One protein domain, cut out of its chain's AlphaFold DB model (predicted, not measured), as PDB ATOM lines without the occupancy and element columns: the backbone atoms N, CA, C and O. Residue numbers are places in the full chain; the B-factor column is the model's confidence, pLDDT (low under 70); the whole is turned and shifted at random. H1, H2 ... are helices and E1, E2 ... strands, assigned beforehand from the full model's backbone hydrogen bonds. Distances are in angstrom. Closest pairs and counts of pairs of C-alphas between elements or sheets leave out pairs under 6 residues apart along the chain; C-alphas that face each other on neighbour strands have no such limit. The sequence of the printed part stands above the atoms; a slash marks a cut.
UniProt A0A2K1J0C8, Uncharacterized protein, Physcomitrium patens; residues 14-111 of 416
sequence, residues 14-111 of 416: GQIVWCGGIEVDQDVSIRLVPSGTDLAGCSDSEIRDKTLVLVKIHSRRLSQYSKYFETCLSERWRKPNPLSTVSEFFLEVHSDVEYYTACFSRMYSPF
ATOM      1  N   GLY A  14      27.297  44.193  29.727       58.16
ATOM      2  CA  GLY A  14      25.904  43.906  29.372       58.16
ATOM      3  C   GLY A  14      25.446  44.315  27.968       58.16
ATOM      4  O   GLY A  14      24.385  44.928  27.834       58.16
ATOM      5  N   GLN A  15      26.176  43.946  26.910       78.62
ATOM      6  CA  GLN A  15      25.687  44.116  25.534       78.62
ATOM      7  C   GLN A  15      24.366  43.343  25.335       78.62
ATOM      8  O   GLN A  15      24.271  42.155  25.644       78.62
ATOM      9  N   ILE A  16      23.329  44.017  24.820       79.81
ATOM     10  CA  ILE A  16      22.027  43.400  24.516       79.81
ATOM     11  C   ILE A  16      21.976  43.046  23.030       79.81
ATOM     12  O   ILE A  16      22.108  43.923  22.175       79.81
ATOM     13  N   VAL A  17      21.725  41.776  22.720       82.75
ATOM     14  CA  VAL A  17      21.599  41.259  21.353       82.75
ATOM     15  C   VAL A  17      20.162  40.808  21.108       82.75
ATOM     16  O   VAL A  17      19.615  40.000  21.856       82.75
ATOM     17  N   TRP A  18      19.549  41.325  20.044       78.44
ATOM     18  CA  TRP A  18      18.175  41.008  19.649       78.44
ATOM     19  C   TRP A  18      18.192  40.052  18.455       78.44
ATOM     20  O   TRP A  18      18.476  40.458  17.326       78.44
ATOM     21  N   CYS A  19      17.893  38.774  18.682       76.50
ATOM     22  CA  CYS A  19      17.889  37.780  17.612       76.50
ATOM     23  C   CYS A  19      16.558  37.835  16.847       76.50
ATOM     24  O   CYS A  19      15.508  37.548  17.417       76.50
ATOM     25  N   GLY A  20      16.610  38.182  15.555       64.19
ATOM     26  CA  GLY A  20      15.426  38.333  14.694       64.19
ATOM     27  C   GLY A  20      14.914  39.772  14.531       64.19
ATOM     28  O   GLY A  20      13.907  39.967  13.865       64.19
ATOM     29  N   GLY A  21      15.614  40.771  15.084       68.62
ATOM     30  CA  GLY A  21      15.204  42.184  15.064       68.62
ATOM     31  C   GLY A  21      14.580  42.651  16.385       68.62
ATOM     32  O   GLY A  21      14.407  41.863  17.314       68.62
ATOM     33  N   ILE A  22      14.280  43.951  16.488       62.38
ATOM     34  CA  ILE A  22      13.589  44.547  17.647       62.38
ATOM     35  C   ILE A  22      12.079  44.401  17.413       62.38
ATOM     36  O   ILE A  22      11.415  45.342  16.983       62.38
ATOM     37  N   GLU A  23      11.548  43.200  17.629       59.50
ATOM     38  CA  GLU A  23      10.102  42.941  17.606       59.50
ATOM     39  C   GLU A  23       9.544  42.881  19.041       59.50
ATOM     40  O   GLU A  23      10.263  42.598  20.003       59.50
ATOM     41  N   VAL A  24       8.269  43.254  19.200       55.84
ATOM     42  CA  VAL A  24       7.628  43.585  20.494       55.84
ATOM     43  C   VAL A  24       7.259  42.331  21.313       55.84
ATOM     44  O   VAL A  24       6.776  42.440  22.438       55.84
ATOM     45  N   ASP A  25       7.512  41.134  20.788       69.00
ATOM     46  CA  ASP A  25       7.020  39.849  21.292       69.00
ATOM     47  C   ASP A  25       8.115  38.852  21.710       69.00
ATOM     48  O   ASP A  25       7.809  37.697  22.012       69.00
ATOM     49  N   GLN A  26       9.376  39.284  21.823       77.62
ATOM     50  CA  GLN A  26      10.430  38.453  22.412       77.62
ATOM     51  C   GLN A  26      10.177  38.224  23.908       77.62
ATOM     52  O   GLN A  26      10.337  39.114  24.744       77.62
ATOM     53  N   ASP A  27       9.791  36.995  24.235       82.31
ATOM     54  CA  ASP A  27       9.310  36.553  25.543       82.31
ATOM     55  C   ASP A  27      10.362  35.770  26.346       82.31
ATOM     56  O   ASP A  27      10.076  35.290  27.447       82.31
ATOM     57  N   VAL A  28      11.592  35.661  25.828       85.94
ATOM     58  CA  VAL A  28      12.718  35.015  26.511       85.94
ATOM     59  C   VAL A  28      13.958  35.903  26.515       85.94
ATOM     60  O   VAL A  28      14.343  36.487  25.502       85.94
ATOM     61  N   SER A  29      14.605  35.967  27.676       88.62
ATOM     62  CA  SER A  29      15.905  36.601  27.892       88.62
ATOM     63  C   SER A  29      16.919  35.558  28.362       88.62
ATOM     64  O   SER A  29      16.719  34.919  29.391       88.62
ATOM     65  N   ILE A  30      18.003  35.369  27.613       88.81
ATOM     66  CA  ILE A  30      19.100  34.459  27.960       88.81
ATOM     67  C   ILE A  30      20.314  35.301  28.340       88.81
ATOM     68  O   ILE A  30      20.818  36.081  27.533       88.81
ATOM     69  N   ARG A  31      20.801  35.131  29.565       90.25
ATOM     70  CA  ARG A  31      22.047  35.729  30.037       90.25
ATOM     71  C   ARG A  31      23.189  34.759  29.829       90.25
ATOM     72  O   ARG A  31      23.203  33.674  30.408       90.25
ATOM     73  N   LEU A  32      24.138  35.187  29.012       90.56
ATOM     74  CA  LEU A  32      25.387  34.485  28.782       90.56
ATOM     75  C   LEU A  32      26.359  34.870  29.899       90.56
ATOM     76  O   LEU A  32      26.684  36.050  30.060       90.56
ATOM     77  N   VAL A  33      26.768  33.888  30.697       91.12
ATOM     78  CA  VAL A  33      27.640  34.072  31.868       91.12
ATOM     79  C   VAL A  33      28.917  33.241  31.719       91.12
ATOM     80  O   VAL A  33      28.881  32.201  31.060       91.12
ATOM     81  N   PRO A  34      30.052  33.645  32.312       87.38
ATOM     82  CA  PRO A  34      31.274  32.845  32.265       87.38
ATOM     83  C   PRO A  34      31.066  31.441  32.855       87.38
ATOM     84  O   PRO A  34      30.321  31.278  33.826       87.38
ATOM     85  N   SER A  35      31.742  30.433  32.304       84.44
ATOM     86  CA  SER A  35      31.712  29.076  32.862       84.44
ATOM     87  C   SER A  35      32.163  29.042  34.329       84.44
ATOM     88  O   SER A  35      33.139  29.700  34.696       84.44
ATOM     89  N   GLY A  36      31.456  28.277  35.168       79.31
ATOM     90  CA  GLY A  36      31.761  28.147  36.598       79.31
ATOM     91  C   GLY A  36      31.309  29.333  37.458       79.31
ATOM     92  O   GLY A  36      31.760  29.482  38.596       79.31
ATOM     93  N   THR A  37      30.430  30.190  36.933       80.56
ATOM     94  CA  THR A  37      29.856  31.297  37.701       80.56
ATOM     95  C   THR A  37      28.832  30.772  38.705       80.56
ATOM     96  O   THR A  37      27.739  30.361  38.324       80.56
ATOM     97  N   ASP A  38      29.140  30.859  40.003       75.81
ATOM     98  CA  ASP A  38      28.138  30.605  41.039       75.81
ATOM     99  C   ASP A  38      27.146  31.778  41.105       75.81
ATOM    100  O   ASP A  38      27.498  32.922  41.428       75.81
ATOM    101  N   LEU A  39      25.906  31.484  40.715       72.50
ATOM    102  CA  LEU A  39      24.772  32.408  40.729       72.50
ATOM    103  C   LEU A  39      23.868  32.182  41.951       72.50
ATOM    104  O   LEU A  39      22.895  32.921  42.139       72.50
ATOM    105  N   ALA A  40      24.152  31.180  42.789       70.06
ATOM    106  CA  ALA A  40      23.351  30.899  43.970       70.06
ATOM    107  C   ALA A  40      23.524  32.015  45.014       70.06
ATOM    108  O   ALA A  40      24.579  32.185  45.613       70.06
ATOM    109  N   GLY A  41      22.455  32.785  45.247       66.31
ATOM    110  CA  GLY A  41      22.433  33.849  46.257       66.31
ATOM    111  C   GLY A  41      22.921  35.223  45.786       66.31
ATOM    112  O   GLY A  41      22.957  36.138  46.605       66.31
ATOM    113  N   CYS A  42      23.243  35.400  44.499       73.00
ATOM    114  CA  CYS A  42      23.567  36.720  43.947       73.00
ATOM    115  C   CYS A  42      22.334  37.633  43.839       73.00
ATOM    116  O   CYS A  42      21.232  37.199  43.498       73.00
ATOM    117  N   SER A  43      22.548  38.924  44.090       76.31
ATOM    118  CA  SER A  43      21.581  39.999  43.838       76.31
ATOM    119  C   SER A  43      21.441  40.315  42.339       76.31
ATOM    120  O   SER A  43      22.342  40.030  41.551       76.31
ATOM    121  N   ASP A  44      20.335  40.950  41.921       71.06
ATOM    122  CA  ASP A  44      20.097  41.300  40.502       71.06
ATOM    123  C   ASP A  44      21.190  42.221  39.922       71.06
ATOM    124  O   ASP A  44      21.521  42.134  38.740       71.06
ATOM    125  N   SER A  45      21.799  43.076  40.752       71.94
ATOM    126  CA  SER A  45      22.940  43.908  40.347       71.94
ATOM    127  C   SER A  45      24.193  43.074  40.084       71.94
ATOM    128  O   SER A  45      24.806  43.217  39.035       71.94
ATOM    129  N   GLU A  46      24.525  42.133  40.972       75.06
ATOM    130  CA  GLU A  46      25.701  41.265  40.803       75.06
ATOM    131  C   GLU A  46      25.549  40.320  39.606       75.06
ATOM    132  O   GLU A  46      26.526  39.974  38.944       75.06
ATOM    133  N   ILE A  47      24.318  39.907  39.303       75.75
ATOM    134  CA  ILE A  47      24.006  39.099  38.123       75.75
ATOM    135  C   ILE A  47      24.216  39.906  36.836       75.75
ATOM    136  O   ILE A  47      24.750  39.373  35.860       75.75
ATOM    137  N   ARG A  48      23.819  41.186  36.812       75.69
ATOM    138  CA  ARG A  48      24.066  42.078  35.665       75.69
ATOM    139  C   ARG A  48      25.554  42.297  35.437       75.69
ATOM    140  O   ARG A  48      25.983  42.189  34.294       75.69
ATOM    141  N   ASP A  49      26.321  42.496  36.502       76.12
ATOM    142  CA  ASP A  49      27.769  42.709  36.412       76.12
ATOM    143  C   ASP A  49      28.509  41.462  35.898       76.12
ATOM    144  O   ASP A  49      29.516  41.571  35.201       76.12
ATOM    145  N   LYS A  50      27.983  40.264  36.187       80.81
ATOM    146  CA  LYS A  50      28.507  38.978  35.691       80.81
ATOM    147  C   LYS A  50      27.963  38.574  34.311       80.81
ATOM    148  O   LYS A  50      28.387  37.554  33.769       80.81
ATOM    149  N   THR A  51      27.014  39.325  33.747       83.38
ATOM    150  CA  THR A  51      26.432  39.027  32.430       83.38
ATOM    151  C   THR A  51      27.357  39.542  31.330       83.38
ATOM    152  O   THR A  51      27.577  40.747  31.218       83.38
ATOM    153  N   LEU A  52      27.841  38.642  30.472       85.56
ATOM    154  CA  LEU A  52      28.630  39.016  29.296       85.56
ATOM    155  C   LEU A  52      27.726  39.654  28.238       85.56
ATOM    156  O   LEU A  52      27.960  40.774  27.792       85.56
ATOM    157  N   VAL A  53      26.655  38.944  27.874       88.25
ATOM    158  CA  VAL A  53      25.685  39.364  26.857       88.25
ATOM    159  C   VAL A  53      24.281  38.930  27.268       88.25
ATOM    160  O   VAL A  53      24.074  37.819  27.763       88.25
ATOM    161  N   LEU A  54      23.305  39.809  27.044       89.25
ATOM    162  CA  LEU A  54      21.882  39.512  27.183       89.25
ATOM    163  C   LEU A  54      21.280  39.269  25.797       89.25
ATOM    164  O   LEU A  54      21.131  40.202  25.010       89.25
ATOM    165  N   VAL A  55      20.897  38.031  25.509       89.50
ATOM    166  CA  VAL A  55      20.244  37.655  24.253       89.50
ATOM    167  C   VAL A  55      18.733  37.655  24.443       89.50
ATOM    168  O   VAL A  55      18.216  36.997  25.345       89.50
ATOM    169  N   LYS A  56      18.013  38.363  23.574       89.19
ATOM    170  CA  LYS A  56      16.550  38.335  23.526       89.19
ATOM    171  C   LYS A  56      16.063  37.582  22.292       89.19
ATOM    172  O   LYS A  56      16.571  37.780  21.185       89.19
ATOM    173  N   ILE A  57      15.127  36.659  22.507       89.69
ATOM    174  CA  ILE A  57      14.706  35.663  21.515       89.69
ATOM    175  C   ILE A  57      13.282  35.162  21.804       89.69
ATOM    176  O   ILE A  57      12.810  35.220  22.936       89.69
ATOM    177  N   HIS A  58      12.593  34.653  20.779       90.19
ATOM    178  CA  HIS A  58      11.263  34.057  20.914       90.19
ATOM    179  C   HIS A  58      11.335  32.620  21.457       90.19
ATOM    180  O   HIS A  58      12.016  31.765  20.878       90.19
ATOM    181  N   SER A  59      10.549  32.312  22.492       88.50
ATOM    182  CA  SER A  59      10.418  30.971  23.089       88.50
ATOM    183  C   SER A  59      10.061  29.902  22.058       88.50
ATOM    184  O   SER A  59      10.586  28.786  22.097       88.50
ATOM    185  N   ARG A  60       9.216  30.254  21.081       88.81
ATOM    186  CA  ARG A  60       8.827  29.372  19.976       88.81
ATOM    187  C   ARG A  60      10.016  28.956  19.112       88.81
ATOM    188  O   ARG A  60      10.060  27.817  18.672       88.81
ATOM    189  N   ARG A  61      10.969  29.857  18.850       89.62
ATOM    190  CA  ARG A  61      12.163  29.535  18.049       89.62
ATOM    191  C   ARG A  61      13.136  28.676  18.838       89.62
ATOM    192  O   ARG A  61      13.621  27.687  18.302       89.62
ATOM    193  N   LEU A  62      13.350  29.012  20.108       89.81
ATOM    194  CA  LEU A  62      14.183  28.216  21.007       89.81
ATOM    195  C   LEU A  62      13.679  26.776  21.126       89.81
ATOM    196  O   LEU A  62      14.428  25.852  20.848       89.81
ATOM    197  N   SER A  63      12.406  26.590  21.479       89.56
ATOM    198  CA  SER A  63      11.808  25.255  21.634       89.56
ATOM    199  C   SER A  63      11.715  24.468  20.325       89.56
ATOM    200  O   SER A  63      11.746  23.246  20.354       89.56
ATOM    201  N   GLN A  64      11.618  25.147  19.179       90.75
ATOM    202  CA  GLN A  64      11.591  24.484  17.878       90.75
ATOM    203  C   GLN A  64      12.953  23.896  17.482       90.75
ATOM    204  O   GLN A  64      12.979  22.857  16.832       90.75
ATOM    205  N   TYR A  65      14.052  24.580  17.808       91.00
ATOM    206  CA  TYR A  65      15.382  24.270  17.267       91.00
ATOM    207  C   TYR A  65      16.384  23.761  18.307       91.00
ATOM    208  O   TYR A  65      17.397  23.181  17.939       91.00
ATOM    209  N   SER A  66      16.141  23.975  19.599       93.75
ATOM    210  CA  SER A  66      17.023  23.547  20.683       93.75
ATOM    211  C   SER A  66      16.257  22.671  21.661       93.75
ATOM    212  O   SER A  66      15.351  23.132  22.360       93.75
ATOM    213  N   LYS A  67      16.671  21.409  21.756       91.81
ATOM    214  CA  LYS A  67      16.069  20.444  22.683       91.81
ATOM    215  C   LYS A  67      16.372  20.774  24.150       91.81
ATOM    216  O   LYS A  67      15.521  20.576  25.026       91.81
ATOM    217  N   TYR A  68      17.529  21.387  24.406       90.94
ATOM    218  CA  TYR A  68      17.863  21.976  25.700       90.94
ATOM    219  C   TYR A  68      16.793  22.993  26.124       90.94
ATOM    220  O   TYR A  68      16.162  22.845  27.174       90.94
ATOM    221  N   PHE A  69      16.509  23.988  25.276       90.75
ATOM    222  CA  PHE A  69      15.528  25.018  25.612       90.75
ATOM    223  C   PHE A  69      14.081  24.525  25.546       90.75
ATOM    224  O   PHE A  69      13.267  25.012  26.326       90.75
ATOM    225  N   GLU A  70      13.746  23.551  24.698       90.19
ATOM    226  CA  GLU A  70      12.454  22.851  24.753       90.19
ATOM    227  C   GLU A  70      12.213  22.272  26.157       90.19
ATOM    228  O   GLU A  70      11.158  22.487  26.762       90.19
ATOM    229  N   THR A  71      13.233  21.619  26.721       87.81
ATOM    230  CA  THR A  71      13.181  21.055  28.073       87.81
ATOM    231  C   THR A  71      13.047  22.152  29.129       87.81
ATOM    232  O   THR A  71      12.155  22.069  29.978       87.81
ATOM    233  N   CYS A  72      13.866  23.207  29.055       84.75
ATOM    234  CA  CYS A  72      13.823  24.333  29.996       84.75
ATOM    235  C   CYS A  72      12.495  25.107  29.958       84.75
ATOM    236  O   CYS A  72      12.034  25.595  30.989       84.75
ATOM    237  N   LEU A  73      11.880  25.237  28.779       83.94
ATOM    238  CA  LEU A  73      10.624  25.960  28.582       83.94
ATOM    239  C   LEU A  73       9.389  25.123  28.926       83.94
ATOM    240  O   LEU A  73       8.318  25.706  29.120       83.94
ATOM    241  N   SER A  74       9.524  23.795  29.014       82.69
ATOM    242  CA  SER A  74       8.424  22.905  29.382       82.69
ATOM    243  C   SER A  74       7.874  23.229  30.780       82.69
ATOM    244  O   SER A  74       8.604  23.601  31.702       82.69
ATOM    245  N   GLU A  75       6.558  23.075  30.954       62.47
ATOM    246  CA  GLU A  75       5.822  23.510  32.157       62.47
ATOM    247  C   GLU A  75       6.357  22.926  33.475       62.47
ATOM    248  O   GLU A  75       6.147  23.505  34.537       62.47
ATOM    249  N   ARG A  76       7.088  21.807  33.417       55.41
ATOM    250  CA  ARG A  76       7.673  21.148  34.593       55.41
ATOM    251  C   ARG A  76       8.844  21.910  35.216       55.41
ATOM    252  O   ARG A  76       9.122  21.695  36.392       55.41
ATOM    253  N   TRP A  77       9.512  22.777  34.455       55.28
ATOM    254  CA  TRP A  77      10.727  23.481  34.886       55.28
ATOM    255  C   TRP A  77      10.548  24.999  34.988       55.28
ATOM    256  O   TRP A  77      11.424  25.692  35.512       55.28
ATOM    257  N   ARG A  78       9.392  25.526  34.562       60.50
ATOM    258  CA  ARG A  78       9.035  26.930  34.776       60.50
ATOM    259  C   ARG A  78       8.815  27.182  36.265       60.50
ATOM    260  O   ARG A  78       7.838  26.718  36.848       60.50
ATOM    261  N   LYS A  79       9.688  27.982  36.880       56.22
ATOM    262  CA  LYS A  79       9.375  28.611  38.168       56.22
ATOM    263  C   LYS A  79       8.227  29.598  37.919       56.22
ATOM    264  O   LYS A  79       8.412  30.511  37.113       56.22
ATOM    265  N   PRO A  80       7.046  29.437  38.540       50.25
ATOM    266  CA  PRO A  80       5.951  30.375  38.345       50.25
ATOM    267  C   PRO A  80       6.352  31.716  38.961       50.25
ATOM    268  O   PRO A  80       6.323  31.875  40.179       50.25
ATOM    269  N   ASN A  81       6.765  32.672  38.128       54.53
ATOM    270  CA  ASN A  81       6.929  34.054  38.547       54.53
ATOM    271  C   ASN A  81       5.685  34.838  38.094       54.53
ATOM    272  O   ASN A  81       5.573  35.160  36.913       54.53
ATOM    273  N   PRO A  82       4.723  35.123  38.990       50.22
ATOM    274  CA  PRO A  82       3.429  35.706  38.624       50.22
ATOM    275  C   PRO A  82       3.505  37.161  38.124       50.22
ATOM    276  O   PRO A  82       2.484  37.723  37.741       50.22
ATOM    277  N   LEU A  83       4.693  37.776  38.131       49.94
ATOM    278  CA  LEU A  83       4.919  39.184  37.783       49.94
ATOM    279  C   LEU A  83       5.732  39.393  36.495       49.94
ATOM    280  O   LEU A  83       5.839  40.532  36.045       49.94
ATOM    281  N   SER A  84       6.297  38.338  35.896       56.88
ATOM    282  CA  SER A  84       7.108  38.457  34.678       56.88
ATOM    283  C   SER A  84       6.452  37.735  33.508       56.88
ATOM    284  O   SER A  84       6.245  36.525  33.550       56.88
ATOM    285  N   THR A  85       6.161  38.476  32.441       62.19
ATOM    286  CA  THR A  85       5.745  37.918  31.146       62.19
ATOM    287  C   THR A  85       6.915  37.311  30.367       62.19
ATOM    288  O   THR A  85       6.680  36.571  29.416       62.19
ATOM    289  N   VAL A  86       8.161  37.594  30.773       68.94
ATOM    290  CA  VAL A  86       9.392  37.157  30.100       68.94
ATOM    291  C   VAL A  86      10.078  36.067  30.923       68.94
ATOM    292  O   VAL A  86      10.296  36.233  32.127       68.94
ATOM    293  N   SER A  87      10.426  34.954  30.275       79.19
ATOM    294  CA  SER A  87      11.220  33.879  30.886       79.19
ATOM    295  C   SER A  87      12.704  34.231  30.838       79.19
ATOM    296  O   SER A  87      13.207  34.632  29.790       79.19
ATOM    297  N   GLU A  88      13.413  34.070  31.953       84.62
ATOM    298  CA  GLU A  88      14.840  34.383  32.053       84.62
ATOM    299  C   GLU A  88      15.661  33.110  32.279       84.62
ATOM    300  O   GLU A  88      15.347  32.312  33.166       84.62
ATOM    301  N   PHE A  89      16.705  32.922  31.471       85.31
ATOM    302  CA  PHE A  89      17.620  31.783  31.548       85.31
ATOM    303  C   PHE A  89      19.062  32.245  31.694       85.31
ATOM    304  O   PHE A  89      19.455  33.274  31.149       85.31
ATOM    305  N   PHE A  90      19.859  31.433  32.376       87.19
ATOM    306  CA  PHE A  90      21.303  31.596  32.480       87.19
ATOM    307  C   PHE A  90      21.964  30.472  31.696       87.19
ATOM    308  O   PHE A  90      21.612  29.307  31.884       87.19
ATOM    309  N   LEU A  91      22.884  30.824  30.804       89.06
ATOM    310  CA  LEU A  91      23.654  29.869  30.023       89.06
ATOM    311  C   LEU A  91      25.139  30.143  30.238       89.06
ATOM    312  O   LEU A  91      25.625  31.240  29.957       89.06
ATOM    313  N   GLU A  92      25.839  29.138  30.753       89.81
ATOM    314  CA  GLU A  92      27.287  29.187  30.893       89.81
ATOM    315  C   GLU A  92      27.966  29.117  29.527       89.81
ATOM    316  O   GLU A  92      27.597  28.328  28.659       89.81
ATOM    317  N   VAL A  93      28.967  29.965  29.345       88.31
ATOM    318  CA  VAL A  93      29.678  30.153  28.089       88.31
ATOM    319  C   VAL A  93      30.986  29.357  28.127       88.31
ATOM    320  O   VAL A  93      31.858  29.638  28.952       88.31
ATOM    321  N   HIS A  94      31.120  28.367  27.240       86.12
ATOM    322  CA  HIS A  94      32.311  27.513  27.081       86.12
ATOM    323  C   HIS A  94      33.170  27.876  25.855       86.12
ATOM    324  O   HIS A  94      34.307  27.423  25.745       86.12
ATOM    325  N   SER A  95      32.642  28.715  24.960       86.44
ATOM    326  CA  SER A  95      33.313  29.256  23.765       86.44
ATOM    327  C   SER A  95      33.116  30.774  23.697       86.44
ATOM    328  O   SER A  95      32.448  31.339  24.547       86.44
ATOM    329  N   ASP A  96      33.666  31.468  22.699       89.25
ATOM    330  CA  ASP A  96      33.406  32.908  22.544       89.25
ATOM    331  C   ASP A  96      31.897  33.205  22.414       89.25
ATOM    332  O   ASP A  96      31.143  32.470  21.766       89.25
ATOM    333  N   VAL A  97      31.461  34.304  23.023       89.81
ATOM    334  CA  VAL A  97      30.069  34.754  23.060       89.81
ATOM    335  C   VAL A  97      29.527  35.014  21.652       89.81
ATOM    336  O   VAL A  97      28.343  34.778  21.390       89.81
ATOM    337  N   GLU A  98      30.393  35.422  20.720       91.44
ATOM    338  CA  GLU A  98      30.032  35.608  19.314       91.44
ATOM    339  C   GLU A  98      29.393  34.339  18.720       91.44
ATOM    340  O   GLU A  98      28.352  34.420  18.065       91.44
ATOM    341  N   TYR A  99      29.921  33.150  19.031       92.56
ATOM    342  CA  TYR A  99      29.394  31.884  18.512       92.56
ATOM    343  C   TYR A  99      27.990  31.568  19.042       92.56
ATOM    344  O   TYR A  99      27.157  31.056  18.293       92.56
ATOM    345  N   TYR A 100      27.672  31.947  20.284       92.44
ATOM    346  CA  TYR A 100      26.310  31.844  20.825       92.44
ATOM    347  C   TYR A 100      25.357  32.768  20.081       92.44
ATOM    348  O   TYR A 100      24.288  32.334  19.646       92.44
ATOM    349  N   THR A 101      25.752  34.024  19.866       90.12
ATOM    350  CA  THR A 101      24.919  34.972  19.111       90.12
ATOM    351  C   THR A 101      24.706  34.517  17.664       90.12
ATOM    352  O   THR A 101      23.587  34.620  17.148       90.12
ATOM    353  N   ALA A 102      25.724  33.927  17.031       90.12
ATOM    354  CA  ALA A 102      25.628  33.334  15.703       90.12
ATOM    355  C   ALA A 102      24.679  32.121  15.688       90.12
ATOM    356  O   ALA A 102      23.793  32.055  14.832       90.12
ATOM    357  N   CYS A 103      24.792  31.202  16.656       91.94
ATOM    358  CA  CYS A 103      23.885  30.060  16.817       91.94
ATOM    359  C   CYS A 103      22.424  30.499  16.984       91.94
ATOM    360  O   CYS A 103      21.550  30.005  16.270       91.94
ATOM    361  N   PHE A 104      22.145  31.456  17.873       91.94
ATOM    362  CA  PHE A 104      20.784  31.963  18.074       91.94
ATOM    363  C   PHE A 104      20.242  32.677  16.835       91.94
ATOM    364  O   PHE A 104      19.078  32.502  16.473       91.94
ATOM    365  N   SER A 105      21.084  33.423  16.121       89.31
ATOM    366  CA  SER A 105      20.688  34.080  14.870       89.31
ATOM    367  C   SER A 105      20.308  33.066  13.780       89.31
ATOM    368  O   SER A 105      19.352  33.287  13.032       89.31
ATOM    369  N   ARG A 106      20.975  31.903  13.729       89.75
ATOM    370  CA  ARG A 106      20.655  30.808  12.790       89.75
ATOM    371  C   ARG A 106      19.275  30.192  13.024       89.75
ATOM    372  O   ARG A 106      18.706  29.667  12.075       89.75
ATOM    373  N   MET A 107      18.689  30.314  14.217       91.06
ATOM    374  CA  MET A 107      17.310  29.858  14.471       91.06
ATOM    375  C   MET A 107      16.262  30.659  13.679       91.06
ATOM    376  O   MET A 107      15.155  30.179  13.439       91.06
ATOM    377  N   TYR A 108      16.605  31.875  13.244       87.75
ATOM    378  CA  TYR A 108      15.761  32.696  12.369       87.75
ATOM    379  C   TYR A 108      16.110  32.539  10.888       87.75
ATOM    380  O   TYR A 108      15.253  32.754  10.033       87.75
ATOM    381  N   SER A 109      17.335  32.097  10.597       83.62
ATOM    382  CA  SER A 109      17.863  31.897   9.243       83.62
ATOM    383  C   SER A 109      18.471  30.494   9.077       83.62
ATOM    384  O   SER A 109      19.662  30.368   8.778       83.62
ATOM    385  N   PRO A 110      17.678  29.413   9.228       68.69
ATOM    386  CA  PRO A 110      18.192  28.038   9.283       68.69
ATOM    387  C   PRO A 110      18.807  27.558   7.958       68.69
ATOM    388  O   PRO A 110      19.530  26.567   7.924       68.69
ATOM    389  N   PHE A 111      18.545  28.263   6.854       67.56
ATOM    390  CA  PHE A 111      19.069  27.933   5.526       67.56
ATOM    391  C   PHE A 111      20.413  28.598   5.201       67.56
ATOM    392  O   PHE A 111      20.942  28.382   4.109       67.56
TER     393      PHE A 111
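AT A GLANCE: This is residues 14 to 111 of the 416 residues of an uncharacterized protein of Physcomitrium patens (UniProt A0A2K1J0C8). A twisted four-stranded sheet has H4 packed along one face, a helical hairpin of H2 and H3 grazes the sheet, and a small helix, H1, lies far out from the middle. The printed part has 98 residues, with named elements in the order E1 E2 H1 E3 H2 H3 E4 H4. The sheet is mixed, in the order E1 E3 E2 E4, and the class is mixed, helices and strands. The whole is compact, with a radius of gyration of the C-alphas of 13.3 A and spans of 40 by 32 by 25 A.

IN THESE COORDINATES: Find C-alpha 15 at (25.687, 44.116, 25.534), where E1 begins, residues 15 to 18. Next come E2, residues 28 to 34, 19.5 A long; H1, residues 44 to 49; and E3, residues 53 to 57, 12.8 A. Then read H2, residues 59 to 65; H3, residues 67 to 73; and E4, residues 87 to 93, 19.0 A. H4, residues 97 to 106, runs 14.5 A to C-alpha 106 at (20.655, 30.808, 12.790).

HOW THE PARTS SIT: Start at the sheet, only just strongly twisted, its C-alphas up to 4.3 A off the best plane. E1 and E3 are parallel, with N 17 and O 54 at 2.8 A. E3 and E2 are antiparallel, with N 30 and O 55 at 2.8 A. E2 and E4 are parallel, with N 31 and O 89 at 2.8 A. H4 is on one face, making two layers, helix over sheet, at a height over the sheet of 9.0 A; its closest C-alphas to E3 are Val 97 and Val 53, 7.4 A. It lies over E3 and, only just, with 3 C-alphas, over E2, and runs along the strands, at 5 degrees to E3 on the local plane. H1 only grazes the sheet with residues 47 to 49. H2 and H3 touch as a hairpin, C-alphas 63 and 70 being closest at 4.0 A, at a shallow tilt of 19 degrees, opposite ways. In H1, H2, H3 and H4 every O i to N i+4 pair is within hydrogen-bond range.

THE WHOLE: The C-alphas farthest apart, of Gly 41 and Phe 111, are 41.3 A apart. The printed part has no cut; the link from H3 to E4 is long, 13 residues. Look for low pLDDT, under 70, at residues 14, 20 to 25, 41, 75 to 86 and 110 to 111.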